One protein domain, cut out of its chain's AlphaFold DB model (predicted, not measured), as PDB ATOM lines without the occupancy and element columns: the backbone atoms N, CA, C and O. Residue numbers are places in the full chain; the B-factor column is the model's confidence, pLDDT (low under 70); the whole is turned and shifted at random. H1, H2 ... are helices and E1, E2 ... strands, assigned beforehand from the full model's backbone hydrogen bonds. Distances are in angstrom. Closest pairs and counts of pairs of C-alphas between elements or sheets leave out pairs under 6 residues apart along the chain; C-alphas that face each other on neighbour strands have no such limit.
ATOM      1  N   ASP A  20     -46.388 -18.383  12.750       78.06
ATOM      2  CA  ASP A  20     -46.180 -19.776  12.365       78.06
ATOM      3  C   ASP A  20     -44.707 -20.143  12.523       78.06
ATOM      4  O   ASP A  20     -44.397 -21.220  13.026       78.06
ATOM      5  N   ASP A  21     -43.813 -19.214  12.162       76.06
ATOM      6  CA  ASP A  21     -42.379 -19.400  12.330       76.06
ATOM      7  C   ASP A  21     -41.624 -18.089  12.613       76.06
ATOM      8  O   ASP A  21     -42.098 -16.978  12.339       76.06
ATOM      9  N   LEU A  22     -40.429 -18.229  13.185       73.94
ATOM     10  CA  LEU A  22     -39.512 -17.139  13.502       73.94
ATOM     11  C   LEU A  22     -38.160 -17.414  12.848       73.94
ATOM     12  O   LEU A  22     -37.472 -18.367  13.209       73.94
ATOM     13  N   ILE A  23     -37.756 -16.546  11.928       72.62
ATOM     14  CA  ILE A  23     -36.504 -16.686  11.195       72.62
ATOM     15  C   ILE A  23     -35.486 -15.719  11.803       72.62
ATOM     16  O   ILE A  23     -35.693 -14.507  11.862       72.62
ATOM     17  N   CYS A  24     -34.374 -16.265  12.284       64.44
ATOM     18  CA  CYS A  24     -33.225 -15.483  12.724       64.44
ATOM     19  C   CYS A  24     -32.150 -15.589  11.642       64.44
ATOM     20  O   CYS A  24     -31.554 -16.652  11.475       64.44
ATOM     21  N   ALA A  25     -31.942 -14.519  10.877       62.62
ATOM     22  CA  ALA A  25     -30.890 -14.462   9.870       62.62
ATOM     23  C   ALA A  25     -29.605 -13.931  10.523       62.62
ATOM     24  O   ALA A  25     -29.499 -12.735  10.792       62.62
ATOM     25  N   ASP A  26     -28.640 -14.820  10.780       55.88
ATOM     26  CA  ASP A  26     -27.371 -14.485  11.456       55.88
ATOM     27  C   ASP A  26     -26.548 -13.414  10.710       55.88
ATOM     28  O   ASP A  26     -25.818 -12.646  11.336       55.88
ATOM     29  N   ASP A  27     -26.714 -13.299   9.389       58.41
ATOM     30  CA  ASP A  27     -25.902 -12.418   8.536       58.41
ATOM     31  C   ASP A  27     -26.510 -11.018   8.293       58.41
ATOM     32  O   ASP A  27     -25.858 -10.158   7.702       58.41
ATOM     33  N   LEU A  28     -27.750 -10.752   8.732       50.53
ATOM     34  CA  LEU A  28     -28.508  -9.540   8.369       50.53
ATOM     35  C   LEU A  28     -29.286  -8.952   9.556       50.53
ATOM     36  O   LEU A  28     -30.498  -8.795   9.489       50.53
ATOM     37  N   SER A  29     -28.576  -8.616  10.638       53.59
ATOM     38  CA  SER A  29     -28.918  -7.569  11.627       53.59
ATOM     39  C   SER A  29     -30.367  -7.477  12.154       53.59
ATOM     40  O   SER A  29     -30.761  -6.418  12.645       53.59
ATOM     41  N   GLY A  30     -31.182  -8.530  12.071       60.81
ATOM     42  CA  GLY A  30     -32.623  -8.382  12.241       60.81
ATOM     43  C   GLY A  30     -33.370  -9.689  12.467       60.81
ATOM     44  O   GLY A  30     -33.036 -10.746  11.940       60.81
ATOM     45  N   LEU A  31     -34.416  -9.584  13.282       66.94
ATOM     46  CA  LEU A  31     -35.394 -10.637  13.500       66.94
ATOM     47  C   LEU A  31     -36.400 -10.618  12.344       66.94
ATOM     48  O   LEU A  31     -37.005  -9.575  12.083       66.94
ATOM     49  N   TYR A  42     -55.924 -28.126  -1.850       51.75
ATOM     50  CA  TYR A  42     -55.319 -28.261  -3.180       51.75
ATOM     51  C   TYR A  42     -56.368 -28.516  -4.282       51.75
ATOM     52  O   TYR A  42     -57.059 -29.532  -4.262       51.75
ATOM     53  N   GLY A  43     -56.481 -27.597  -5.251       53.06
ATOM     54  CA  GLY A  43     -57.355 -27.747  -6.425       53.06
ATOM     55  C   GLY A  43     -58.793 -27.223  -6.280       53.06
ATOM     56  O   GLY A  43     -59.575 -27.395  -7.209       53.06
ATOM     57  N   SER A  44     -59.140 -26.562  -5.169       55.97
ATOM     58  CA  SER A  44     -60.466 -25.955  -4.939       55.97
ATOM     59  C   SER A  44     -60.367 -24.441  -4.710       55.97
ATOM     60  O   SER A  44     -60.669 -23.942  -3.631       55.97
ATOM     61  N   GLY A  45     -59.893 -23.709  -5.720       57.47
ATOM     62  CA  GLY A  45     -59.703 -22.260  -5.632       57.47
ATOM     63  C   GLY A  45     -61.031 -21.513  -5.712       57.47
ATOM     64  O   GLY A  45     -61.575 -21.325  -6.795       57.47
ATOM     65  N   ASP A  46     -61.559 -21.117  -4.558       66.44
ATOM     66  CA  ASP A  46     -62.596 -20.092  -4.472       66.44
ATOM     67  C   ASP A  46     -61.901 -18.752  -4.204       66.44
ATOM     68  O   ASP A  46     -61.341 -18.541  -3.123       66.44
ATOM     69  N   ASP A  47     -61.910 -17.859  -5.194       69.12
ATOM     70  CA  ASP A  47     -61.243 -16.550  -5.133       69.12
ATOM     71  C   ASP A  47     -61.737 -15.698  -3.951       69.12
ATOM     72  O   ASP A  47     -60.995 -14.882  -3.389       69.12
ATOM     73  N   SER A  48     -62.987 -15.918  -3.519       70.81
ATOM     74  CA  SER A  48     -63.548 -15.247  -2.346       70.81
ATOM     75  C   SER A  48     -62.870 -15.698  -1.047       70.81
ATOM     76  O   SER A  48     -62.609 -14.872  -0.168       70.81
ATOM     77  N   LYS A  49     -62.495 -16.982  -0.947       72.69
ATOM     78  CA  LYS A  49     -61.738 -17.526   0.189       72.69
ATOM     79  C   LYS A  49     -60.292 -17.060   0.174       72.69
ATOM     80  O   LYS A  49     -59.790 -16.669   1.219       72.69
ATOM     81  N   ALA A  50     -59.659 -17.023  -0.998       70.19
ATOM     82  CA  ALA A  50     -58.304 -16.492  -1.143       70.19
ATOM     83  C   ALA A  50     -58.208 -15.052  -0.626       70.19
ATOM     84  O   ALA A  50     -57.352 -14.724   0.197       70.19
ATOM     85  N   SER A  51     -59.157 -14.210  -1.042       73.62
ATOM     86  CA  SER A  51     -59.237 -12.816  -0.604       73.62
ATOM     87  C   SER A  51     -59.491 -12.703   0.900       73.62
ATOM     88  O   SER A  51     -58.850 -11.905   1.582       73.62
ATOM     89  N   PHE A  52     -60.411 -13.503   1.445       79.06
ATOM     90  CA  PHE A  52     -60.705 -13.501   2.877       79.06
ATOM     91  C   PHE A  52     -59.494 -13.919   3.721       79.06
ATOM     92  O   PHE A  52     -59.153 -13.235   4.688       79.06
ATOM     93  N   ASP A  53     -58.823 -15.003   3.336       76.38
ATOM     94  CA  ASP A  53     -57.643 -15.529   4.023       76.38
ATOM     95  C   ASP A  53     -56.465 -14.544   3.938       76.38
ATOM     96  O   ASP A  53     -55.762 -14.332   4.926       76.38
ATOM     97  N   TYR A  54     -56.315 -13.840   2.811       76.81
ATOM     98  CA  TYR A  54     -55.365 -12.736   2.672       76.81
ATOM     99  C   TYR A  54     -55.618 -11.617   3.700       76.81
ATOM    100  O   TYR A  54     -54.714 -11.243   4.453       76.81
ATOM    101  N   TYR A  55     -56.852 -11.109   3.797       81.50
ATOM    102  CA  TYR A  55     -57.183 -10.067   4.779       81.50
ATOM    103  C   TYR A  55     -57.026 -10.557   6.219       81.50
ATOM    104  O   TYR A  55     -56.525  -9.824   7.076       81.50
ATOM    105  N   LYS A  56     -57.429 -11.799   6.499       80.94
ATOM    106  CA  LYS A  56     -57.272 -12.431   7.811       80.94
ATOM    107  C   LYS A  56     -55.803 -12.470   8.226       80.94
ATOM    108  O   LYS A  56     -55.480 -12.080   9.351       80.94
ATOM    109  N   ALA A  57     -54.918 -12.853   7.316       77.31
ATOM    110  CA  ALA A  57     -53.493 -12.871   7.580       77.31
ATOM    111  C   ALA A  57     -52.900 -11.463   7.757       77.31
ATOM    112  O   ALA A  57     -52.140 -11.246   8.701       77.31
ATOM    113  N   MET A  58     -53.315 -10.468   6.957       81.00
ATOM    114  CA  MET A  58     -52.919  -9.064   7.167       81.00
ATOM    115  C   MET A  58     -53.325  -8.544   8.555       81.00
ATOM    116  O   MET A  58     -52.532  -7.897   9.241       81.00
ATOM    117  N   PHE A  59     -54.548  -8.835   9.010       83.12
ATOM    118  CA  PHE A  59     -54.979  -8.462  10.361       83.12
ATOM    119  C   PHE A  59     -54.177  -9.193  11.444       83.12
ATOM    120  O   PHE A  59     -53.828  -8.585  12.463       83.12
ATOM    121  N   GLY A  60     -53.846 -10.468  11.218       81.38
ATOM    122  CA  GLY A  60     -52.941 -11.236  12.070       81.38
ATOM    123  C   GLY A  60     -51.583 -10.550  12.206       81.38
ATOM    124  O   GLY A  60     -51.159 -10.238  13.321       81.38
ATOM    125  N   MET A  61     -50.970 -10.196  11.080       80.44
ATOM    126  CA  MET A  61     -49.696  -9.486  11.001       80.44
ATOM    127  C   MET A  61     -49.716  -8.141  11.746       80.44
ATOM    128  O   MET A  61     -48.883  -7.909  12.624       80.44
ATOM    129  N   LEU A  62     -50.704  -7.278  11.480       83.75
ATOM    130  CA  LEU A  62     -50.848  -5.986  12.168       83.75
ATOM    131  C   LEU A  62     -50.967  -6.154  13.689       83.75
ATOM    132  O   LEU A  62     -50.412  -5.371  14.467       83.75
ATOM    133  N   SER A  63     -51.674  -7.194  14.137       82.06
ATOM    134  CA  SER A  63     -51.811  -7.494  15.562       82.06
ATOM    135  C   SER A  63     -50.484  -7.928  16.207       82.06
ATOM    136  O   SER A  63     -50.209  -7.565  17.360       82.06
ATOM    137  N   MET A  64     -49.631  -8.643  15.464       80.19
ATOM    138  CA  MET A  64     -48.292  -9.037  15.905       80.19
ATOM    139  C   MET A  64     -47.352  -7.836  15.963       80.19
ATOM    140  O   MET A  64     -46.766  -7.597  17.019       80.19
ATOM    141  N   MET A  65     -47.294  -7.021  14.903       80.00
ATOM    142  CA  MET A  65     -46.498  -5.784  14.873       80.00
ATOM    143  C   MET A  65     -46.858  -4.865  16.042       80.00
ATOM    144  O   MET A  65     -45.984  -4.395  16.769       80.00
ATOM    145  N   ARG A  66     -48.157  -4.683  16.308       82.50
ATOM    146  CA  ARG A  66     -48.629  -3.907  17.461       82.50
ATOM    147  C   ARG A  66     -48.161  -4.492  18.792       82.50
ATOM    148  O   ARG A  66     -47.833  -3.740  19.706       82.50
ATOM    149  N   THR A  67     -48.158  -5.818  18.928       79.50
ATOM    150  CA  THR A  67     -47.682  -6.492  20.147       79.50
ATOM    151  C   THR A  67     -46.188  -6.258  20.353       79.50
ATOM    152  O   THR A  67     -45.771  -5.991  21.478       79.50
ATOM    153  N   ILE A  68     -45.397  -6.331  19.282       79.12
ATOM    154  CA  ILE A  68     -43.950  -6.087  19.308       79.12
ATOM    155  C   ILE A  68     -43.680  -4.634  19.694       79.12
ATOM    156  O   ILE A  68     -43.002  -4.402  20.690       79.12
ATOM    157  N   ALA A  69     -44.310  -3.671  19.018       79.19
ATOM    158  CA  ALA A  69     -44.179  -2.249  19.334       79.19
ATOM    159  C   ALA A  69     -44.562  -1.925  20.792       79.19
ATOM    160  O   ALA A  69     -43.930  -1.101  21.444       79.19
ATOM    161  N   GLN A  70     -45.580  -2.595  21.346       79.44
ATOM    162  CA  GLN A  70     -45.956  -2.434  22.756       79.44
ATOM    163  C   GLN A  70     -44.960  -3.073  23.727       79.44
ATOM    164  O   GLN A  70     -44.773  -2.552  24.825       79.44
ATOM    165  N   LYS A  71     -44.361  -4.212  23.363       76.62
ATOM    166  CA  LYS A  71     -43.386  -4.918  24.205       76.62
ATOM    167  C   LYS A  71     -42.044  -4.184  24.244       76.62
ATOM    168  O   LYS A  71     -41.432  -4.111  25.303       76.62
ATOM    169  N   TYR A  72     -41.641  -3.621  23.111       73.38
ATOM    170  CA  TYR A  72     -40.413  -2.851  22.927       73.38
ATOM    171  C   TYR A  72     -40.704  -1.344  22.888       73.38
ATOM    172  O   TYR A  72     -40.060  -0.588  22.177       73.38
ATOM    173  N   ASN A  73     -41.673  -0.872  23.679       71.50
ATOM    174  CA  ASN A  73     -42.102   0.534  23.679       71.50
ATOM    175  C   ASN A  73     -41.042   1.534  24.178       71.50
ATOM    176  O   ASN A  73     -41.286   2.738  24.156       71.50
ATOM    177  N   LYS A  74     -39.919   1.034  24.701       73.06
ATOM    178  CA  LYS A  74     -38.751   1.816  25.127       73.06
ATOM    179  C   LYS A  74     -37.618   1.801  24.099       73.06
ATOM    180  O   LYS A  74     -36.606   2.451  24.332       73.06
ATOM    181  N   ASP A  75     -37.767   1.015  23.043       70.75
ATOM    182  CA  ASP A  75     -36.774   0.854  21.991       70.75
ATOM    183  C   ASP A  75     -36.928   1.957  20.940       70.75
ATOM    184  O   ASP A  75     -37.971   2.620  20.864       70.75
ATOM    185  N   THR A  76     -35.887   2.191  20.148       73.50
ATOM    186  CA  THR A  76     -35.931   3.227  19.114       73.50
ATOM    187  C   THR A  76     -36.733   2.755  17.905       73.50
ATOM    188  O   THR A  76     -36.921   1.560  17.661       73.50
ATOM    189  N   PHE A  77     -37.206   3.719  17.114       74.62
ATOM    190  CA  PHE A  77     -37.821   3.416  15.827       74.62
ATOM    191  C   PHE A  77     -36.860   2.647  14.908       74.62
ATOM    192  O   PHE A  77     -37.314   1.774  14.180       74.62
ATOM    193  N   ASP A  78     -35.550   2.892  15.017       72.38
ATOM    194  CA  ASP A  78     -34.515   2.190  14.248       72.38
ATOM    195  C   ASP A  78     -34.455   0.688  14.569       72.38
ATOM    196  O   ASP A  78     -34.319  -0.148  13.680       72.38
ATOM    197  N   THR A  79     -34.621   0.299  15.837       72.38
ATOM    198  CA  THR A  79     -34.711  -1.126  16.193       72.38
ATOM    199  C   THR A  79     -35.974  -1.757  15.609       72.38
ATOM    200  O   THR A  79     -35.965  -2.909  15.173       72.38
ATOM    201  N   PHE A  80     -37.076  -1.004  15.577       71.38
ATOM    202  CA  PHE A  80     -38.338  -1.476  15.014       71.38
ATOM    203  C   PHE A  80     -38.303  -1.561  13.481       71.38
ATOM    204  O   PHE A  80     -38.899  -2.476  12.919       71.38
ATOM    205  N   SER A  81     -37.601  -0.651  12.803       72.12
ATOM    206  CA  SER A  81     -37.484  -0.630  11.340       72.12
ATOM    207  C   SER A  81     -36.620  -1.769  10.792       72.12
ATOM    208  O   SER A  81     -36.827  -2.173   9.645       72.12
ATOM    209  N   ASN A  82     -35.735  -2.330  11.623       73.38
ATOM    210  CA  ASN A  82     -34.974  -3.550  11.340       73.38
ATOM    211  C   ASN A  82     -35.818  -4.836  11.404       73.38
ATOM    212  O   ASN A  82     -35.358  -5.890  10.963       73.38
ATOM    213  N   LEU A  83     -37.042  -4.783  11.946       73.81
ATOM    214  CA  LEU A  83     -37.952  -5.923  11.922       73.81
ATOM    215  C   LEU A  83     -38.466  -6.128  10.495       73.81
ATOM    216  O   LEU A  83     -39.177  -5.282   9.949       73.81
ATOM    217  N   LYS A  84     -38.175  -7.292   9.925       75.38
ATOM    218  CA  LYS A  84     -38.734  -7.702   8.639       75.38
ATOM    219  C   LYS A  84     -39.859  -8.688   8.861       75.38
ATOM    220  O   LYS A  84     -39.769  -9.593   9.691       75.38
ATOM    221  N   VAL A  85     -40.940  -8.522   8.115       74.69
ATOM    222  CA  VAL A  85     -42.083  -9.422   8.209       74.69
ATOM    223  C   VAL A  85     -42.394  -9.981   6.832       74.69
ATOM    224  O   VAL A  85     -42.633  -9.250   5.869       74.69
ATOM    225  N   HIS A  86     -42.371 -11.304   6.759       76.25
ATOM    226  CA  HIS A  86     -42.589 -12.098   5.569       76.25
ATOM    227  C   HIS A  86     -43.976 -12.712   5.672       76.25
ATOM    228  O   HIS A  86     -44.322 -13.348   6.667       76.25
ATOM    229  N   PHE A  87     -44.773 -12.527   4.631       73.69
ATOM    230  CA  PHE A  87     -46.074 -13.151   4.523       73.69
ATOM    231  C   PHE A  87     -46.113 -14.043   3.290       73.69
ATOM    232  O   PHE A  87     -45.956 -13.571   2.164       73.69
ATOM    233  N   LEU A  88     -46.306 -15.339   3.513       76.69
ATOM    234  CA  LEU A  88     -46.437 -16.337   2.467       76.69
ATOM    235  C   LEU A  88     -47.908 -16.744   2.355       76.69
ATOM    236  O   LEU A  88     -48.474 -17.338   3.270       76.69
ATOM    237  N   HIS A  89     -48.526 -16.434   1.220       73.12
ATOM    238  CA  HIS A  89     -49.878 -16.865   0.905       73.12
ATOM    239  C   HIS A  89     -49.854 -17.958  -0.160       73.12
ATOM    240  O   HIS A  89     -49.499 -17.711  -1.315       73.12
ATOM    241  N   GLY A  90     -50.237 -19.173   0.221       71.00
ATOM    242  CA  GLY A  90     -50.416 -20.281  -0.714       71.00
ATOM    243  C   GLY A  90     -51.858 -20.339  -1.207       71.00
ATOM    244  O   GLY A  90     -52.759 -20.543  -0.400       71.00
ATOM    245  N   HIS A  91     -52.084 -20.215  -2.515       67.94
ATOM    246  CA  HIS A  91     -53.398 -20.415  -3.130       67.94
ATOM    247  C   HIS A  91     -53.303 -21.395  -4.306       67.94
ATOM    248  O   HIS A  91     -52.797 -21.069  -5.384       67.94
ATOM    249  N   GLY A  92     -53.788 -22.625  -4.118       66.81
ATOM    250  CA  GLY A  92     -53.741 -23.659  -5.156       66.81
ATOM    251  C   GLY A  92     -52.306 -23.992  -5.598       66.81
ATOM    252  O   GLY A  92     -51.562 -24.627  -4.858       66.81
ATOM    253  N   ARG A  93     -51.926 -23.601  -6.826       59.50
ATOM    254  CA  ARG A  93     -50.552 -23.748  -7.367       59.50
ATOM    255  C   ARG A  93     -49.704 -22.479  -7.249       59.50
ATOM    256  O   ARG A  93     -48.549 -22.490  -7.660       59.50
ATOM    257  N   GLN A  94     -50.280 -21.390  -6.758       58.59
ATOM    258  CA  GLN A  94     -49.632 -20.088  -6.700       58.59
ATOM    259  C   GLN A  94     -49.133 -19.826  -5.281       58.59
ATOM    260  O   GLN A  94     -49.820 -20.120  -4.300       58.59
TER     261      GLN A  94
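AT A GLANCE: This is residues 20 to 31 and 42 to 94 of the 105 residues of an uncharacterized protein of Rhizopus delemar (strain RA 99-880 / ATCC MYA-4621 / FGSC 9543 / NRRL 43880) (UniProt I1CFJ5). Picture a long, straight helix, H1, with an extended strand, E2, running back alongside it; the small helix H2 makes the turn between them at one end. A shorter strand, E1, lies on the other side of E2 from H1, and the residues after E1 fold back in a small loop of their own. The printed part has 65 residues with two named helices and two named strands, in the order E1, H1, H2, E2, and no two named strands pair. The class is mixed, helices and strands. The whole is loose, with a radius of gyration of the C-alphas of 15.4 A, and elongated, spanning 45 by 26 by 16 A.

IN THESE COORDINATES: Begin at C-alpha 21, at (-42.379, -19.400, 12.330): here E1 starts, residues 21 to 25, 12.7 A from first to last C-alpha. Beyond the cut, find C-alpha 47 at (-61.243, -16.550, -5.133); from there H1, residues 47 to 71, runs 36.3 A to C-alpha 71. H2 follows as residues 77 to 81, 6.1 A long. Then take E2, residues 84 to 91, which covers 22.7 A and ends at C-alpha 91, at (-53.398, -20.415, -3.130).

HOW THE PARTS SIT: Start from H1, the longest helix, and look at its Ala 50 beside His 91 of E2: these are the closest C-alphas of the two elements, 6.6 A apart, and 2 pairs of C-alphas lie within 8 A. The centres of H1 and E2 are 10.5 A apart. H1 and H2 are close but not clearly touching; their closest C-alphas, those of Ala 69 and Phe 80, are 7.3 A apart. H2 and E2 meet only through their link. E1 and E2 are near each other, with 6 pairs of C-alphas within 10 A. E1 is apart from H1 and from H2. Look also at residues 24 to 25 of E1, which pair antiparallel with residues 30 to 31, a stretch too short to be named. In both H1 and H2, every O i to N i+4 pair is within hydrogen-bond range.

THE WHOLE: The two C-alphas farthest apart are those of Gly 43 and Lys 74, at 47.1 A. Residues 32 to 41 are not printed, and C-alphas 31 and 42 stand 31.4 A apart across this cut, which falls in the link from E1 to H1. The links from H1 to H2 and from H2 to E2 are tight. In the B-factor column you will find a mean pLDDT of 71.7 over the printed part of this model, with residues 24 to 31, 42 to 47 and 91 to 94 under 70.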